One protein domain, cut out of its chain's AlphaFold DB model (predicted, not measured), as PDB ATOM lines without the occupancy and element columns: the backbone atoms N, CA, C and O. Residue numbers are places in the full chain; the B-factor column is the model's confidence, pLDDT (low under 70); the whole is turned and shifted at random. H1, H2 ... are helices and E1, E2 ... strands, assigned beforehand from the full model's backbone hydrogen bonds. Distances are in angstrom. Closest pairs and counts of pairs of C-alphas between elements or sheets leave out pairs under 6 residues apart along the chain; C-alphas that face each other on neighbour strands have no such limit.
ATOM      1  N   ALA A  19     148.330 128.347 222.672       68.69
ATOM      2  CA  ALA A  19     147.238 127.990 221.783       68.69
ATOM      3  C   ALA A  19     145.937 128.378 222.483       68.69
ATOM      4  O   ALA A  19     145.536 127.780 223.483       68.69
ATOM      5  N   TYR A  20     145.296 129.438 221.998       86.38
ATOM      6  CA  TYR A  20     144.045 129.880 222.576       86.38
ATOM      7  C   TYR A  20     142.923 128.996 222.054       86.38
ATOM      8  O   TYR A  20     142.721 128.914 220.849       86.38
ATOM      9  N   THR A  21     142.191 128.351 222.954       90.06
ATOM     10  CA  THR A  21     141.046 127.508 222.598       90.06
ATOM     11  C   THR A  21     139.786 128.093 223.213       90.06
ATOM     12  O   THR A  21     139.785 128.538 224.360       90.06
ATOM     13  N   ASP A  22     138.702 128.084 222.447       92.94
ATOM     14  CA  ASP A  22     137.375 128.472 222.907       92.94
ATOM     15  C   ASP A  22     136.361 127.437 222.402       92.94
ATOM     16  O   ASP A  22     136.124 127.382 221.193       92.94
ATOM     17  N   PRO A  23     135.735 126.641 223.290       93.56
ATOM     18  CA  PRO A  23     134.782 125.607 222.894       93.56
ATOM     19  C   PRO A  23     133.592 126.122 222.072       93.56
ATOM     20  O   PRO A  23     133.158 125.450 221.132       93.56
ATOM     21  N   TYR A  24     133.074 127.314 222.380       94.50
ATOM     22  CA  TYR A  24     131.968 127.919 221.641       94.50
ATOM     23  C   TYR A  24     132.405 128.299 220.224       94.50
ATOM     24  O   TYR A  24     131.726 127.957 219.254       94.50
ATOM     25  N   LEU A  25     133.560 128.953 220.084       95.12
ATOM     26  CA  LEU A  25     134.077 129.337 218.769       95.12
ATOM     27  C   LEU A  25     134.528 128.122 217.949       95.12
ATOM     28  O   LEU A  25     134.292 128.104 216.742       95.12
ATOM     29  N   CYS A  26     135.080 127.087 218.587       94.12
ATOM     30  CA  CYS A  26     135.364 125.804 217.944       94.12
ATOM     31  C   CYS A  26     134.084 125.158 217.410       94.12
ATOM     32  O   CYS A  26     134.006 124.813 216.232       94.12
ATOM     33  N   SER A  27     133.044 125.047 218.244       94.75
ATOM     34  CA  SER A  27     131.744 124.510 217.824       94.75
ATOM     35  C   SER A  27     131.157 125.311 216.659       94.75
ATOM     36  O   SER A  27     130.695 124.737 215.672       94.75
ATOM     37  N   LYS A  28     131.228 126.646 216.732       94.50
ATOM     38  CA  LYS A  28     130.765 127.544 215.672       94.50
ATOM     39  C   LYS A  28     131.547 127.350 214.373       94.50
ATOM     40  O   LYS A  28     130.929 127.262 213.317       94.50
ATOM     41  N   TYR A  29     132.873 127.240 214.441       93.25
ATOM     42  CA  TYR A  29     133.716 126.953 213.281       93.25
ATOM     43  C   TYR A  29     133.323 125.636 212.619       93.25
ATOM     44  O   TYR A  29     133.031 125.632 211.429       93.25
ATOM     45  N   TYR A  30     133.232 124.537 213.375       92.00
ATOM     46  CA  TYR A  30     132.906 123.229 212.800       92.00
ATOM     47  C   TYR A  30     131.515 123.176 212.160       92.00
ATOM     48  O   TYR A  30     131.338 122.471 211.172       92.00
ATOM     49  N   LYS A  31     130.549 123.956 212.662       92.75
ATOM     50  CA  LYS A  31     129.221 124.100 212.038       92.75
ATOM     51  C   LYS A  31     129.247 124.898 210.732       92.75
ATOM     52  O   LYS A  31     128.442 124.635 209.848       92.75
ATOM     53  N   LEU A  32     130.130 125.891 210.627       90.25
ATOM     54  CA  LEU A  32     130.232 126.781 209.463       90.25
ATOM     55  C   LEU A  32     131.240 126.298 208.417       90.25
ATOM     56  O   LEU A  32     131.246 126.807 207.295       90.25
ATOM     57  N   ARG A  33     132.131 125.374 208.786       85.94
ATOM     58  CA  ARG A  33     133.235 124.921 207.945       85.94
ATOM     59  C   ARG A  33     132.697 124.294 206.664       85.94
ATOM     60  O   ARG A  33     132.011 123.277 206.687       85.94
ATOM     61  N   ILE A  34     133.116 124.861 205.541       80.19
ATOM     62  CA  ILE A  34     132.950 124.267 204.217       80.19
ATOM     63  C   ILE A  34     134.314 123.696 203.831       80.19
ATOM     64  O   ILE A  34     135.314 124.415 203.854       80.19
ATOM     65  N   LYS A  35     134.381 122.395 203.530       74.94
ATOM     66  CA  LYS A  35     135.637 121.758 203.108       74.94
ATOM     67  C   LYS A  35     136.164 122.438 201.836       74.94
ATOM     68  O   LYS A  35     135.379 122.753 200.948       74.94
ATOM     69  N   ASN A  36     137.483 122.616 201.756       69.19
ATOM     70  CA  ASN A  36     138.208 123.124 200.581       69.19
ATOM     71  C   ASN A  36     137.922 124.587 200.185       69.19
ATOM     72  O   ASN A  36     138.138 124.955 199.035       69.19
ATOM     73  N   VAL A  37     137.453 125.430 201.113       72.75
ATOM     74  CA  VAL A  37     137.282 126.869 200.862       72.75
ATOM     75  C   VAL A  37     138.024 127.674 201.921       72.75
ATOM     76  O   VAL A  37     137.599 127.733 203.076       72.75
ATOM     77  N   GLU A  38     139.105 128.334 201.519       71.25
ATOM     78  CA  GLU A  38     139.776 129.332 202.351       71.25
ATOM     79  C   GLU A  38     139.023 130.659 202.264       71.25
ATOM     80  O   GLU A  38     139.164 131.427 201.315       71.25
ATOM     81  N   LYS A  39     138.164 130.915 203.250       87.50
ATOM     82  CA  LYS A  39     137.467 132.193 203.397       87.50
ATOM     83  C   LYS A  39     137.206 132.510 204.859       87.50
ATOM     84  O   LYS A  39     137.193 131.617 205.708       87.50
ATOM     85  N   VAL A  40     136.892 133.770 205.137       93.19
ATOM     86  CA  VAL A  40     136.319 134.158 206.426       93.19
ATOM     87  C   VAL A  40     134.908 133.594 206.549       93.19
ATOM     88  O   VAL A  40     134.018 133.871 205.746       93.19
ATOM     89  N   LEU A  41     134.708 132.780 207.579       94.50
ATOM     90  CA  LEU A  41     133.442 132.116 207.873       94.50
ATOM     91  C   LEU A  41     132.566 132.978 208.780       94.50
ATOM     92  O   LEU A  41     131.351 133.041 208.596       94.50
ATOM     93  N   ALA A  42     133.177 133.646 209.759       95.44
ATOM     94  CA  ALA A  42     132.470 134.505 210.695       95.44
ATOM     95  C   ALA A  42     133.381 135.590 211.263       95.44
ATOM     96  O   ALA A  42     134.570 135.375 211.484       95.44
ATOM     97  N   VAL A  43     132.777 136.728 211.579       97.69
ATOM     98  CA  VAL A  43     133.366 137.806 212.373       97.69
ATOM     99  C   VAL A  43     132.387 138.100 213.500       97.69
ATOM    100  O   VAL A  43     131.175 138.048 213.288       97.69
ATOM    101  N   GLY A  44     132.881 138.386 214.699       97.44
ATOM    102  CA  GLY A  44     132.001 138.697 215.813       97.44
ATOM    103  C   GLY A  44     132.672 139.417 216.965       97.44
ATOM    104  O   GLY A  44     133.895 139.461 217.090       97.44
ATOM    105  N   ILE A  45     131.819 139.964 217.821       97.44
ATOM    106  CA  ILE A  45     132.183 140.554 219.102       97.44
ATOM    107  C   ILE A  45     131.875 139.505 220.160       97.44
ATOM    108  O   ILE A  45     130.795 138.916 220.165       97.44
ATOM    109  N   ARG A  46     132.862 139.207 220.997       94.88
ATOM    110  CA  ARG A  46     132.766 138.167 222.018       94.88
ATOM    111  C   ARG A  46     132.477 138.744 223.389       94.88
ATOM    112  O   ARG A  46     131.663 138.189 224.117       94.88
ATOM    113  N   LYS A  47     133.202 139.794 223.758       94.12
ATOM    114  CA  LYS A  47     133.082 140.428 225.062       94.12
ATOM    115  C   LYS A  47     133.265 141.923 224.901       94.12
ATOM    116  O   LYS A  47     134.165 142.360 224.189       94.12
ATOM    117  N   VAL A  48     132.428 142.671 225.596       93.31
ATOM    118  CA  VAL A  48     132.560 144.111 225.769       93.31
ATOM    119  C   VAL A  48     132.792 144.353 227.256       93.31
ATOM    120  O   VAL A  48     132.058 143.824 228.087       93.31
ATOM    121  N   ASN A  49     133.845 145.092 227.581       89.44
ATOM    122  CA  ASN A  49     134.084 145.672 228.901       89.44
ATOM    123  C   ASN A  49     134.103 147.200 228.740       89.44
ATOM    124  O   ASN A  49     134.244 147.676 227.615       89.44
ATOM    125  N   ASN A  50     134.065 147.951 229.845       82.69
ATOM    126  CA  ASN A  50     134.048 149.421 229.812       82.69
ATOM    127  C   ASN A  50     135.141 150.014 228.913       82.69
ATOM    128  O   ASN A  50     134.860 150.898 228.118       82.69
ATOM    129  N   THR A  51     136.368 149.485 228.970       87.88
ATOM    130  CA  THR A  51     137.495 150.036 228.202       87.88
ATOM    131  C   THR A  51     137.961 149.165 227.042       87.88
ATOM    132  O   THR A  51     138.885 149.546 226.333       87.88
ATOM    133  N   SER A  52     137.373 147.987 226.812       92.88
ATOM    134  CA  SER A  52     137.908 147.061 225.809       92.88
ATOM    135  C   SER A  52     136.862 146.199 225.126       92.88
ATOM    136  O   SER A  52     135.853 145.806 225.711       92.88
ATOM    137  N   VAL A  53     137.154 145.833 223.880       96.25
ATOM    138  CA  VAL A  53     136.321 144.933 223.082       96.25
ATOM    139  C   VAL A  53     137.141 143.741 222.617       96.25
ATOM    140  O   VAL A  53     138.117 143.875 221.878       96.25
ATOM    141  N   GLU A  54     136.720 142.548 223.024       96.94
ATOM    142  CA  GLU A  54     137.233 141.286 222.508       96.94
ATOM    143  C   GLU A  54     136.411 140.847 221.298       96.94
ATOM    144  O   GLU A  54     135.183 140.740 221.339       96.94
ATOM    145  N   THR A  55     137.109 140.540 220.215       97.81
ATOM    146  CA  THR A  55     136.540 140.175 218.920       97.81
ATOM    147  C   THR A  55     137.142 138.881 218.406       97.81
ATOM    148  O   THR A  55     138.249 138.509 218.796       97.81
ATOM    149  N   TYR A  56     136.442 138.213 217.497       97.38
ATOM    150  CA  TYR A  56     136.941 137.027 216.817       97.38
ATOM    151  C   TYR A  56     136.696 137.091 215.312       97.38
ATOM    152  O   TYR A  56     135.718 137.674 214.839       97.38
ATOM    153  N   VAL A  57     137.575 136.422 214.575       97.06
ATOM    154  CA  VAL A  57     137.440 136.123 213.151       97.06
ATOM    155  C   VAL A  57     137.737 134.642 212.969       97.06
ATOM    156  O   VAL A  57     138.788 134.178 213.399       97.06
ATOM    157  N   LEU A  58     136.801 133.903 212.374       95.50
ATOM    158  CA  LEU A  58     136.952 132.490 212.022       95.50
ATOM    159  C   LEU A  58     137.243 132.383 210.525       95.50
ATOM    160  O   LEU A  58     136.503 132.953 209.721       95.50
ATOM    161  N   GLY A  59     138.274 131.629 210.158       92.44
ATOM    162  CA  GLY A  59     138.805 131.561 208.797       92.44
ATOM    163  C   GLY A  59     139.927 132.570 208.524       92.44
ATOM    164  O   GLY A  59     140.299 133.367 209.387       92.44
ATOM    165  N   PHE A  60     140.471 132.510 207.307       87.75
ATOM    166  CA  PHE A  60     141.705 133.196 206.899       87.75
ATOM    167  C   PHE A  60     141.563 133.859 205.523       87.75
ATOM    168  O   PHE A  60     140.499 133.813 204.906       87.75
ATOM    169  N   GLY A  61     142.647 134.481 205.057       83.75
ATOM    170  CA  GLY A  61     142.781 134.993 203.689       83.75
ATOM    171  C   GLY A  61     142.446 136.473 203.512       83.75
ATOM    172  O   GLY A  61     142.782 137.043 202.479       83.75
ATOM    173  N   THR A  62     141.847 137.133 204.511       90.69
ATOM    174  CA  THR A  62     141.522 138.567 204.428       90.69
ATOM    175  C   THR A  62     141.966 139.355 205.665       90.69
ATOM    176  O   THR A  62     141.849 138.855 206.791       90.69
ATOM    177  N   PRO A  63     142.448 140.604 205.494       93.25
ATOM    178  CA  PRO A  63     142.802 141.471 206.611       93.25
ATOM    179  C   PRO A  63     141.615 141.788 207.525       93.25
ATOM    180  O   PRO A  63     140.480 141.950 207.081       93.25
ATOM    181  N   ILE A  64     141.911 141.933 208.815       95.69
ATOM    182  CA  ILE A  64     140.931 142.292 209.841       95.69
ATOM    183  C   ILE A  64     141.021 143.794 210.105       95.69
ATOM    184  O   ILE A  64     142.074 144.297 210.511       95.69
ATOM    185  N   HIS A  65     139.902 144.491 209.933       97.31
ATOM    186  CA  HIS A  65     139.765 145.926 210.154       97.31
ATOM    187  C   HIS A  65     138.805 146.199 211.306       97.31
ATOM    188  O   HIS A  65     137.722 145.621 211.348       97.31
ATOM    189  N   ALA A  66     139.178 147.104 212.208       97.38
ATOM    190  CA  ALA A  66     138.289 147.594 213.249       97.38
ATOM    191  C   ALA A  66     138.208 149.120 213.212       97.38
ATOM    192  O   ALA A  66     139.187 149.795 212.881       97.38
ATOM    193  N   THR A  67     137.035 149.655 213.533       96.88
ATOM    194  CA  THR A  67     136.782 151.093 213.613       96.88
ATOM    195  C   THR A  67     135.904 151.415 214.813       96.88
ATOM    196  O   THR A  67     135.056 150.606 215.180       96.88
ATOM    197  N   ILE A  68     136.044 152.619 215.357       94.94
ATOM    198  CA  ILE A  68     135.136 153.209 216.345       94.94
ATOM    199  C   ILE A  68     134.710 154.581 215.823       94.94
ATOM    200  O   ILE A  68     135.565 155.381 215.451       94.94
ATOM    201  N   ASN A  69     133.405 154.838 215.697       93.19
ATOM    202  CA  ASN A  69     132.880 156.082 215.101       93.19
ATOM    203  C   ASN A  69     133.504 156.423 213.730       93.19
ATOM    204  O   ASN A  69     133.792 157.576 213.420       93.19
ATOM    205  N   GLY A  70     133.780 155.399 212.917       92.19
ATOM    206  CA  GLY A  70     134.440 155.541 211.615       92.19
ATOM    207  C   GLY A  70     135.964 155.728 211.666       92.19
ATOM    208  O   GLY A  70     136.624 155.510 210.650       92.19
ATOM    209  N   ALA A  71     136.553 156.035 212.825       92.50
ATOM    210  CA  ALA A  71     138.000 156.119 212.989       92.50
ATOM    211  C   ALA A  71     138.626 154.720 213.024       92.50
ATOM    212  O   ALA A  71     138.167 153.833 213.747       92.50
ATOM    213  N   LYS A  72     139.689 154.508 212.244       94.75
ATOM    214  CA  LYS A  72     140.389 153.221 212.160       94.75
ATOM    215  C   LYS A  72     141.176 152.940 213.438       94.75
ATOM    216  O   LYS A  72     142.075 153.693 213.793       94.75
ATOM    217  N   LEU A  73     140.912 151.790 214.052       94.38
ATOM    218  CA  LEU A  73     141.725 151.253 215.139       94.38
ATOM    219  C   LEU A  73     142.928 150.527 214.537       94.38
ATOM    220  O   LEU A  73     142.810 149.442 213.959       94.38
ATOM    221  N   THR A  74     144.088 151.171 214.617       91.81
ATOM    222  CA  THR A  74     145.369 150.606 214.183       91.81
ATOM    223  C   THR A  74     145.858 149.524 215.145       91.81
ATOM    224  O   THR A  74     145.286 149.281 216.208       91.81
ATOM    225  N   ASP A  75     146.961 148.876 214.775       90.25
ATOM    226  CA  ASP A  75     147.594 147.832 215.578       90.25
ATOM    227  C   ASP A  75     148.022 148.278 216.982       90.25
ATOM    228  O   ASP A  75     148.158 147.415 217.852       90.25
ATOM    229  N   ALA A  76     148.192 149.588 217.202       90.62
ATOM    230  CA  ALA A  76     148.534 150.186 218.492       90.62
ATOM    231  C   ALA A  76     147.422 150.023 219.539       90.62
ATOM    232  O   ALA A  76     147.709 149.926 220.726       90.62
ATOM    233  N   TYR A  77     146.165 149.928 219.100       92.88
ATOM    234  CA  TYR A  77     145.018 149.736 219.989       92.88
ATOM    235  C   TYR A  77     144.741 148.262 220.286       92.88
ATOM    236  O   TYR A  77     143.790 147.942 220.989       92.88
ATOM    237  N   ILE A  78     145.538 147.331 219.750       95.19
ATOM    238  CA  ILE A  78     145.359 145.901 220.004       95.19
ATOM    239  C   ILE A  78     146.226 145.498 221.194       95.19
ATOM    240  O   ILE A  78     147.416 145.217 221.038       95.19
ATOM    241  N   SER A  79     145.605 145.401 222.370       94.56
ATOM    242  CA  SER A  79     146.276 144.985 223.606       94.56
ATOM    243  C   SER A  79     146.636 143.501 223.606       94.56
ATOM    244  O   SER A  79     147.622 143.095 224.223       94.56
ATOM    245  N   LYS A  80     145.873 142.661 222.892       94.81
ATOM    246  CA  LYS A  80     146.171 141.226 222.793       94.81
ATOM    247  C   LYS A  80     145.773 140.626 221.452       94.81
ATOM    248  O   LYS A  80     144.659 140.828 220.969       94.81
ATOM    249  N   ARG A  81     146.673 139.806 220.900       94.94
ATOM    250  CA  ARG A  81     146.448 138.954 219.722       94.94
ATOM    251  C   ARG A  81     146.519 137.497 220.153       94.94
ATOM    252  O   ARG A  81     147.457 137.107 220.842       94.94
ATOM    253  N   ARG A  82     145.524 136.699 219.772       94.50
ATOM    254  CA  ARG A  82     145.500 135.258 220.036       94.50
ATOM    255  C   ARG A  82     145.170 134.508 218.756       94.50
ATOM    256  O   ARG A  82     144.251 134.890 218.032       94.50
ATOM    257  N   THR A  83     145.895 133.428 218.512       93.62
ATOM    258  CA  THR A  83     145.564 132.462 217.465       93.62
ATOM    259  C   THR A  83     144.607 131.440 218.051       93.62
ATOM    260  O   THR A  83     144.921 130.815 219.063       93.62
ATOM    261  N   LEU A  84     143.430 131.310 217.442       93.44
ATOM    262  CA  LEU A  84     142.405 130.378 217.885       93.44
ATOM    263  C   LEU A  84     142.694 128.997 217.296       93.44
ATOM    264  O   LEU A  84     142.750 128.851 216.072       93.44
ATOM    265  N   GLN A  85     142.862 128.003 218.161       94.19
ATOM    266  CA  GLN A  85     143.094 126.617 217.780       94.19
ATOM    267  C   GLN A  85     141.974 125.703 218.271       94.19
ATOM    268  O   GLN A  85     141.449 125.886 219.367       94.19
ATOM    269  N   CYS A  86     141.634 124.706 217.459       91.31
ATOM    270  CA  CYS A  86     140.678 123.653 217.786       91.31
ATOM    271  C   CYS A  86     141.209 122.325 217.251       91.31
ATOM    272  O   CYS A  86     141.459 122.196 216.054       91.31
ATOM    273  N   SER A  87     141.405 121.344 218.135       89.88
ATOM    274  CA  SER A  87     141.947 120.022 217.775       89.88
ATOM    275  C   SER A  87     143.269 120.091 216.990       89.88
ATOM    276  O   SER A  87     143.474 119.338 216.044       89.88
ATOM    277  N   GLY A  88     144.151 121.032 217.349       87.06
ATOM    278  CA  GLY A  88     145.441 121.256 216.681       87.06
ATOM    279  C   GLY A  88     145.365 122.028 215.357       87.06
ATOM    280  O   GLY A  88     146.400 122.401 214.810       87.06
ATOM    281  N   GLU A  89     144.166 122.323 214.851       89.00
ATOM    282  CA  GLU A  89     143.959 123.158 213.667       89.00
ATOM    283  C   GLU A  89     143.866 124.627 214.092       89.00
ATOM    284  O   GLU A  89     143.120 124.973 215.009       89.00
ATOM    285  N   THR A  90     144.601 125.511 213.418       91.38
ATOM    286  CA  THR A  90     144.385 126.956 213.554       91.38
ATOM    287  C   THR A  90     143.130 127.314 212.773       91.38
ATOM    288  O   THR A  90     143.061 127.059 211.577       91.38
ATOM    289  N   ILE A  91     142.136 127.899 213.441       93.06
ATOM    290  CA  ILE A  91     140.813 128.160 212.849       93.06
ATOM    291  C   ILE A  91     140.454 129.646 212.765       93.06
ATOM    292  O   ILE A  91     139.418 130.008 212.206       93.06
ATOM    293  N   GLY A  92     141.276 130.520 213.347       94.31
ATOM    294  CA  GLY A  92     141.066 131.956 213.265       94.31
ATOM    295  C   GLY A  92     141.879 132.750 214.275       94.31
ATOM    296  O   GLY A  92     142.898 132.293 214.799       94.31
ATOM    297  N   HIS A  93     141.398 133.952 214.569       95.06
ATOM    298  CA  HIS A  93     142.070 134.905 215.439       95.06
ATOM    299  C   HIS A  93     141.097 135.564 216.405       95.06
ATOM    300  O   HIS A  93     139.951 135.852 216.061       95.06
ATOM    301  N   VAL A  94     141.594 135.871 217.598       96.19
ATOM    302  CA  VAL A  94     140.919 136.718 218.580       96.19
ATOM    303  C   VAL A  94     141.785 137.944 218.832       96.19
ATOM    304  O   VAL A  94     143.005 137.838 218.998       96.19
ATOM    305  N   ARG A  95     141.156 139.118 218.841       96.19
ATOM    306  CA  ARG A  95     141.812 140.400 219.104       96.19
ATOM    307  C   ARG A  95     141.069 141.131 220.204       96.19
ATOM    308  O   ARG A  95     139.845 141.218 220.155       96.19
ATOM    309  N   ILE A  96     141.821 141.656 221.162       96.31
ATOM    310  CA  ILE A  96     141.303 142.559 222.188       96.31
ATOM    311  C   ILE A  96     141.762 143.963 221.817       96.31
ATOM    312  O   ILE A  96     142.964 144.198 221.687       96.31
ATOM    313  N   TYR A  97     140.796 144.849 221.603       95.62
ATOM    314  CA  TYR A  97     141.015 146.262 221.339       95.62
ATOM    315  C   TYR A  97     140.858 147.033 222.646       95.62
ATOM    316  O   TYR A  97     139.803 146.939 223.273       95.62
ATOM    317  N   GLU A  98     141.896 147.757 223.053       93.38
ATOM    318  CA  GLU A  98     141.838 148.712 224.156       93.38
ATOM    319  C   GLU A  98     141.355 150.054 223.612       93.38
ATOM    320  O   GLU A  98     141.904 150.587 222.647       93.38
ATOM    321  N   LEU A  99     140.292 150.562 224.217       90.44
ATOM    322  CA  LEU A  99     139.616 151.794 223.836       90.44
ATOM    323  C   LEU A  99     139.865 152.915 224.854       90.44
ATOM    324  O   LEU A  99     139.574 154.077 224.561       90.44
ATOM    325  N   ALA A 100     140.450 152.593 226.016       83.12
ATOM    326  CA  ALA A 100     140.950 153.593 226.950       83.12
ATOM    327  C   ALA A 100     141.919 154.560 226.249       83.12
ATOM    328  O   ALA A 100     142.767 154.160 225.450       83.12
ATOM    329  N   GLY A 101     141.795 155.852 226.554       78.25
ATOM    330  CA  GLY A 101     142.662 156.888 225.987       78.25
ATOM    331  C   GLY A 101     142.272 157.373 224.587       78.25
ATOM    332  O   GLY A 101     142.927 158.269 224.064       78.25
ATOM    333  N   LEU A 102     141.190 156.857 223.990       82.94
ATOM    334  CA  LEU A 102     140.639 157.404 222.742       82.94
ATOM    335  C   LEU A 102     139.856 158.712 222.939       82.94
ATOM    336  O   LEU A 102     139.551 159.387 221.961       82.94
ATOM    337  N   GLY A 103     139.498 159.060 224.181       83.12
ATOM    338  CA  GLY A 103     138.653 160.223 224.481       83.12
ATOM    339  C   GLY A 103     137.211 160.084 223.974       83.12
ATOM    340  O   GLY A 103     136.503 161.080 223.841       83.12
ATOM    341  N   ILE A 104     136.777 158.859 223.667       83.06
ATOM    342  CA  ILE A 104     135.440 158.544 223.160       83.06
ATOM    343  C   ILE A 104     134.585 158.077 224.334       83.06
ATOM    344  O   ILE A 104     134.930 157.083 224.960       83.06
ATOM    345  N   LYS A 105     133.471 158.769 224.594       86.44
ATOM    346  CA  LYS A 105     132.480 158.363 225.606       86.44
ATOM    347  C   LYS A 105     131.475 157.355 225.068       86.44
ATOM    348  O   LYS A 105     131.077 156.437 225.763       86.44
ATOM    349  N   THR A 106     131.054 157.522 223.818       89.25
ATOM    350  CA  THR A 106     130.109 156.609 223.177       89.25
ATOM    351  C   THR A 106     130.438 156.414 221.705       89.25
ATOM    352  O   THR A 106     131.003 157.299 221.049       89.25
ATOM    353  N   GLY A 107     130.097 155.248 221.157       91.00
ATOM    354  CA  GLY A 107     130.299 155.023 219.732       91.00
ATOM    355  C   GLY A 107     129.950 153.648 219.187       91.00
ATOM    356  O   GLY A 107     129.849 152.670 219.922       91.00
ATOM    357  N   GLU A 108     129.807 153.569 217.860       95.44
ATOM    358  CA  GLU A 108     129.685 152.289 217.154       95.44
ATOM    359  C   GLU A 108     131.080 151.702 216.932       95.44
ATOM    360  O   GLU A 108     131.874 152.208 216.128       95.44
ATOM    361  N   PHE A 109     131.368 150.605 217.628       96.88
ATOM    362  CA  PHE A 109     132.502 149.754 217.317       96.88
ATOM    363  C   PHE A 109     132.117 148.787 216.206       96.88
ATOM    364  O   PHE A 109     131.096 148.103 216.269       96.88
ATOM    365  N   ILE A 110     132.975 148.680 215.201       98.25
ATOM    366  CA  ILE A 110     132.794 147.799 214.057       98.25
ATOM    367  C   ILE A 110     134.063 146.981 213.866       98.25
ATOM    368  O   ILE A 110     135.158 147.532 213.847       98.25
ATOM    369  N   ILE A 111     133.911 145.683 213.610       98.25
ATOM    370  CA  ILE A 111     134.971 144.819 213.089       98.25
ATOM    371  C   ILE A 111     134.532 144.176 211.771       98.25
ATOM    372  O   ILE A 111     133.383 143.756 211.617       98.25
ATOM    373  N   LYS A 112     135.446 144.109 210.802       97.94
ATOM    374  CA  LYS A 112     135.229 143.522 209.477       97.94
ATOM    375  C   LYS A 112     136.411 142.663 209.047       97.94
ATOM    376  O   LYS A 112     137.556 142.971 209.372       97.94
ATOM    377  N   SER A 113     136.124 141.618 208.282       96.81
ATOM    378  CA  SER A 113     137.116 140.848 207.527       96.81
ATOM    379  C   SER A 113     136.416 140.170 206.352       96.81
ATOM    380  O   SER A 113     135.382 139.524 206.544       96.81
ATOM    381  N   GLY A 114     136.937 140.360 205.140       93.44
ATOM    382  CA  GLY A 114     136.275 139.909 203.915       93.44
ATOM    383  C   GLY A 114     134.887 140.538 203.753       93.44
ATOM    384  O   GLY A 114     134.721 141.745 203.913       93.44
ATOM    385  N   ASP A 115     133.884 139.707 203.478       93.31
ATOM    386  CA  ASP A 115     132.474 140.096 203.348       93.31
ATOM    387  C   ASP A 115     131.714 140.103 204.691       93.31
ATOM    388  O   ASP A 115     130.505 140.339 204.724       93.31
ATOM    389  N   LYS A 116     132.390 139.830 205.818       96.31
ATOM    390  CA  LYS A 116     131.765 139.718 207.143       96.31
ATOM    391  C   LYS A 116     132.002 140.972 207.983       96.31
ATOM    392  O   LYS A 116     133.104 141.519 208.026       96.31
ATOM    393  N   LYS A 117     130.962 141.393 208.707       97.62
ATOM    394  CA  LYS A 117     130.954 142.526 209.645       97.62
ATOM    395  C   LYS A 117     130.280 142.097 210.949       97.62
ATOM    396  O   LYS A 117     129.281 141.387 210.914       97.62
ATOM    397  N   ALA A 118     130.779 142.598 212.072       98.12
ATOM    398  CA  ALA A 118     130.028 142.691 213.317       98.12
ATOM    399  C   ALA A 118     130.161 144.107 213.882       98.12
ATOM    400  O   ALA A 118     131.183 144.765 213.670       98.12
ATOM    401  N   SER A 119     129.137 144.582 214.582       97.44
ATOM    402  CA  SER A 119     129.201 145.855 215.288       97.44
ATOM    403  C   SER A 119     128.425 145.820 216.595       97.44
ATOM    404  O   SER A 119     127.574 144.958 216.805       97.44
ATOM    405  N   THR A 120     128.783 146.734 217.487       95.81
ATOM    406  CA  THR A 120     128.071 147.001 218.733       95.81
ATOM    407  C   THR A 120     128.164 148.486 219.034       95.81
ATOM    408  O   THR A 120     129.140 149.140 218.660       95.81
ATOM    409  N   TYR A 121     127.165 149.005 219.735       93.44
ATOM    410  CA  TYR A 121     127.277 150.304 220.378       93.44
ATOM    411  C   TYR A 121     127.982 150.142 221.725       93.44
ATOM    412  O   TYR A 121     127.815 149.112 222.386       93.44
ATOM    413  N   LEU A 122     128.790 151.129 222.091       90.00
ATOM    414  CA  LEU A 122     129.553 151.169 223.328       90.00
ATOM    415  C   LEU A 122     129.277 152.469 224.068       90.00
ATOM    416  O   LEU A 122     129.201 153.532 223.450       90.00
ATOM    417  N   GLU A 123     129.231 152.350 225.385       86.75
ATOM    418  CA  GLU A 123     129.366 153.440 226.340       86.75
ATOM    419  C   GLU A 123     130.622 153.137 227.166       86.75
ATOM    420  O   GLU A 123     130.787 152.025 227.672       86.75
ATOM    421  N   ILE A 124     131.563 154.076 227.151       80.50
ATOM    422  CA  ILE A 124     132.900 153.978 227.730       80.50
ATOM    423  C   ILE A 124     132.953 155.030 228.833       80.50
ATOM    424  O   ILE A 124     132.942 156.232 228.545       80.50
TER     425      ILE A 124
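This is residues 19 to 124 of the 125 residues of an uncharacterized protein of Succinivibrio dextrinosolvens (UniProt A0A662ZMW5). Two four-stranded sheets lie face to face as an elongated sandwich, with strand edges E1 and E8 close together along one side. A single short helix, H1, packs over one end of the first sheet, away from the second. The printed part has 106 residues, mostly strand, in the order H1, then E1 to E8; the first sheet, E1 E2 E6 E5, is antiparallel and twisted, the second runs E4 E3 E7 E8. The whole is compact, with a radius of gyration of the C-alphas of 13.8 A and spans of 43 by 25 by 21 A.

Begin at H1, residues 23 to 32, where every O i to N i+4 pair is within hydrogen-bond range. E1, residues 42 to 49, and E2, 52 to 58, form a hairpin; look at N 44 and O 56, 2.9 A. E5, residues 78 to 86, and E6, 89 to 98, form another, with N 82 and O 94 at 2.9 A. E6 is also antiparallel to E2, with N 55 and O 95 at 2.8 A. H1 is on this sheet at a height of 8.2 A, and its closest C-alphas to E5 are Cys 26 and Cys 86, 5.7 A. In the other sheet, E3, residues 64 to 68, meets E4, 71 to 73, only at a point. E7, residues 106 to 113, pairs antiparallel with E3, N 67 and O 110 at 2.9 A, and forms a hairpin with E8, residues 116 to 123, N 109 and O 120 at 2.9 A. Between the sheets, E1 and E8 touch, closest at C-alphas Gly 44 and Ala 118, 5.1 A.

Find C-alpha 23 at (134.782, 125.607, 222.894), where H1 begins its 14.2 A. E6 is 27.7 A long. E8, 23.7 A, ends at C-alpha 123, (129.366, 153.440, 226.340).

The farthest C-alphas, Asn 36 and Gly 103, are 44.1 A apart. The printed part has no cut and no long link; residues 19 and 36 are under pLDDT 70.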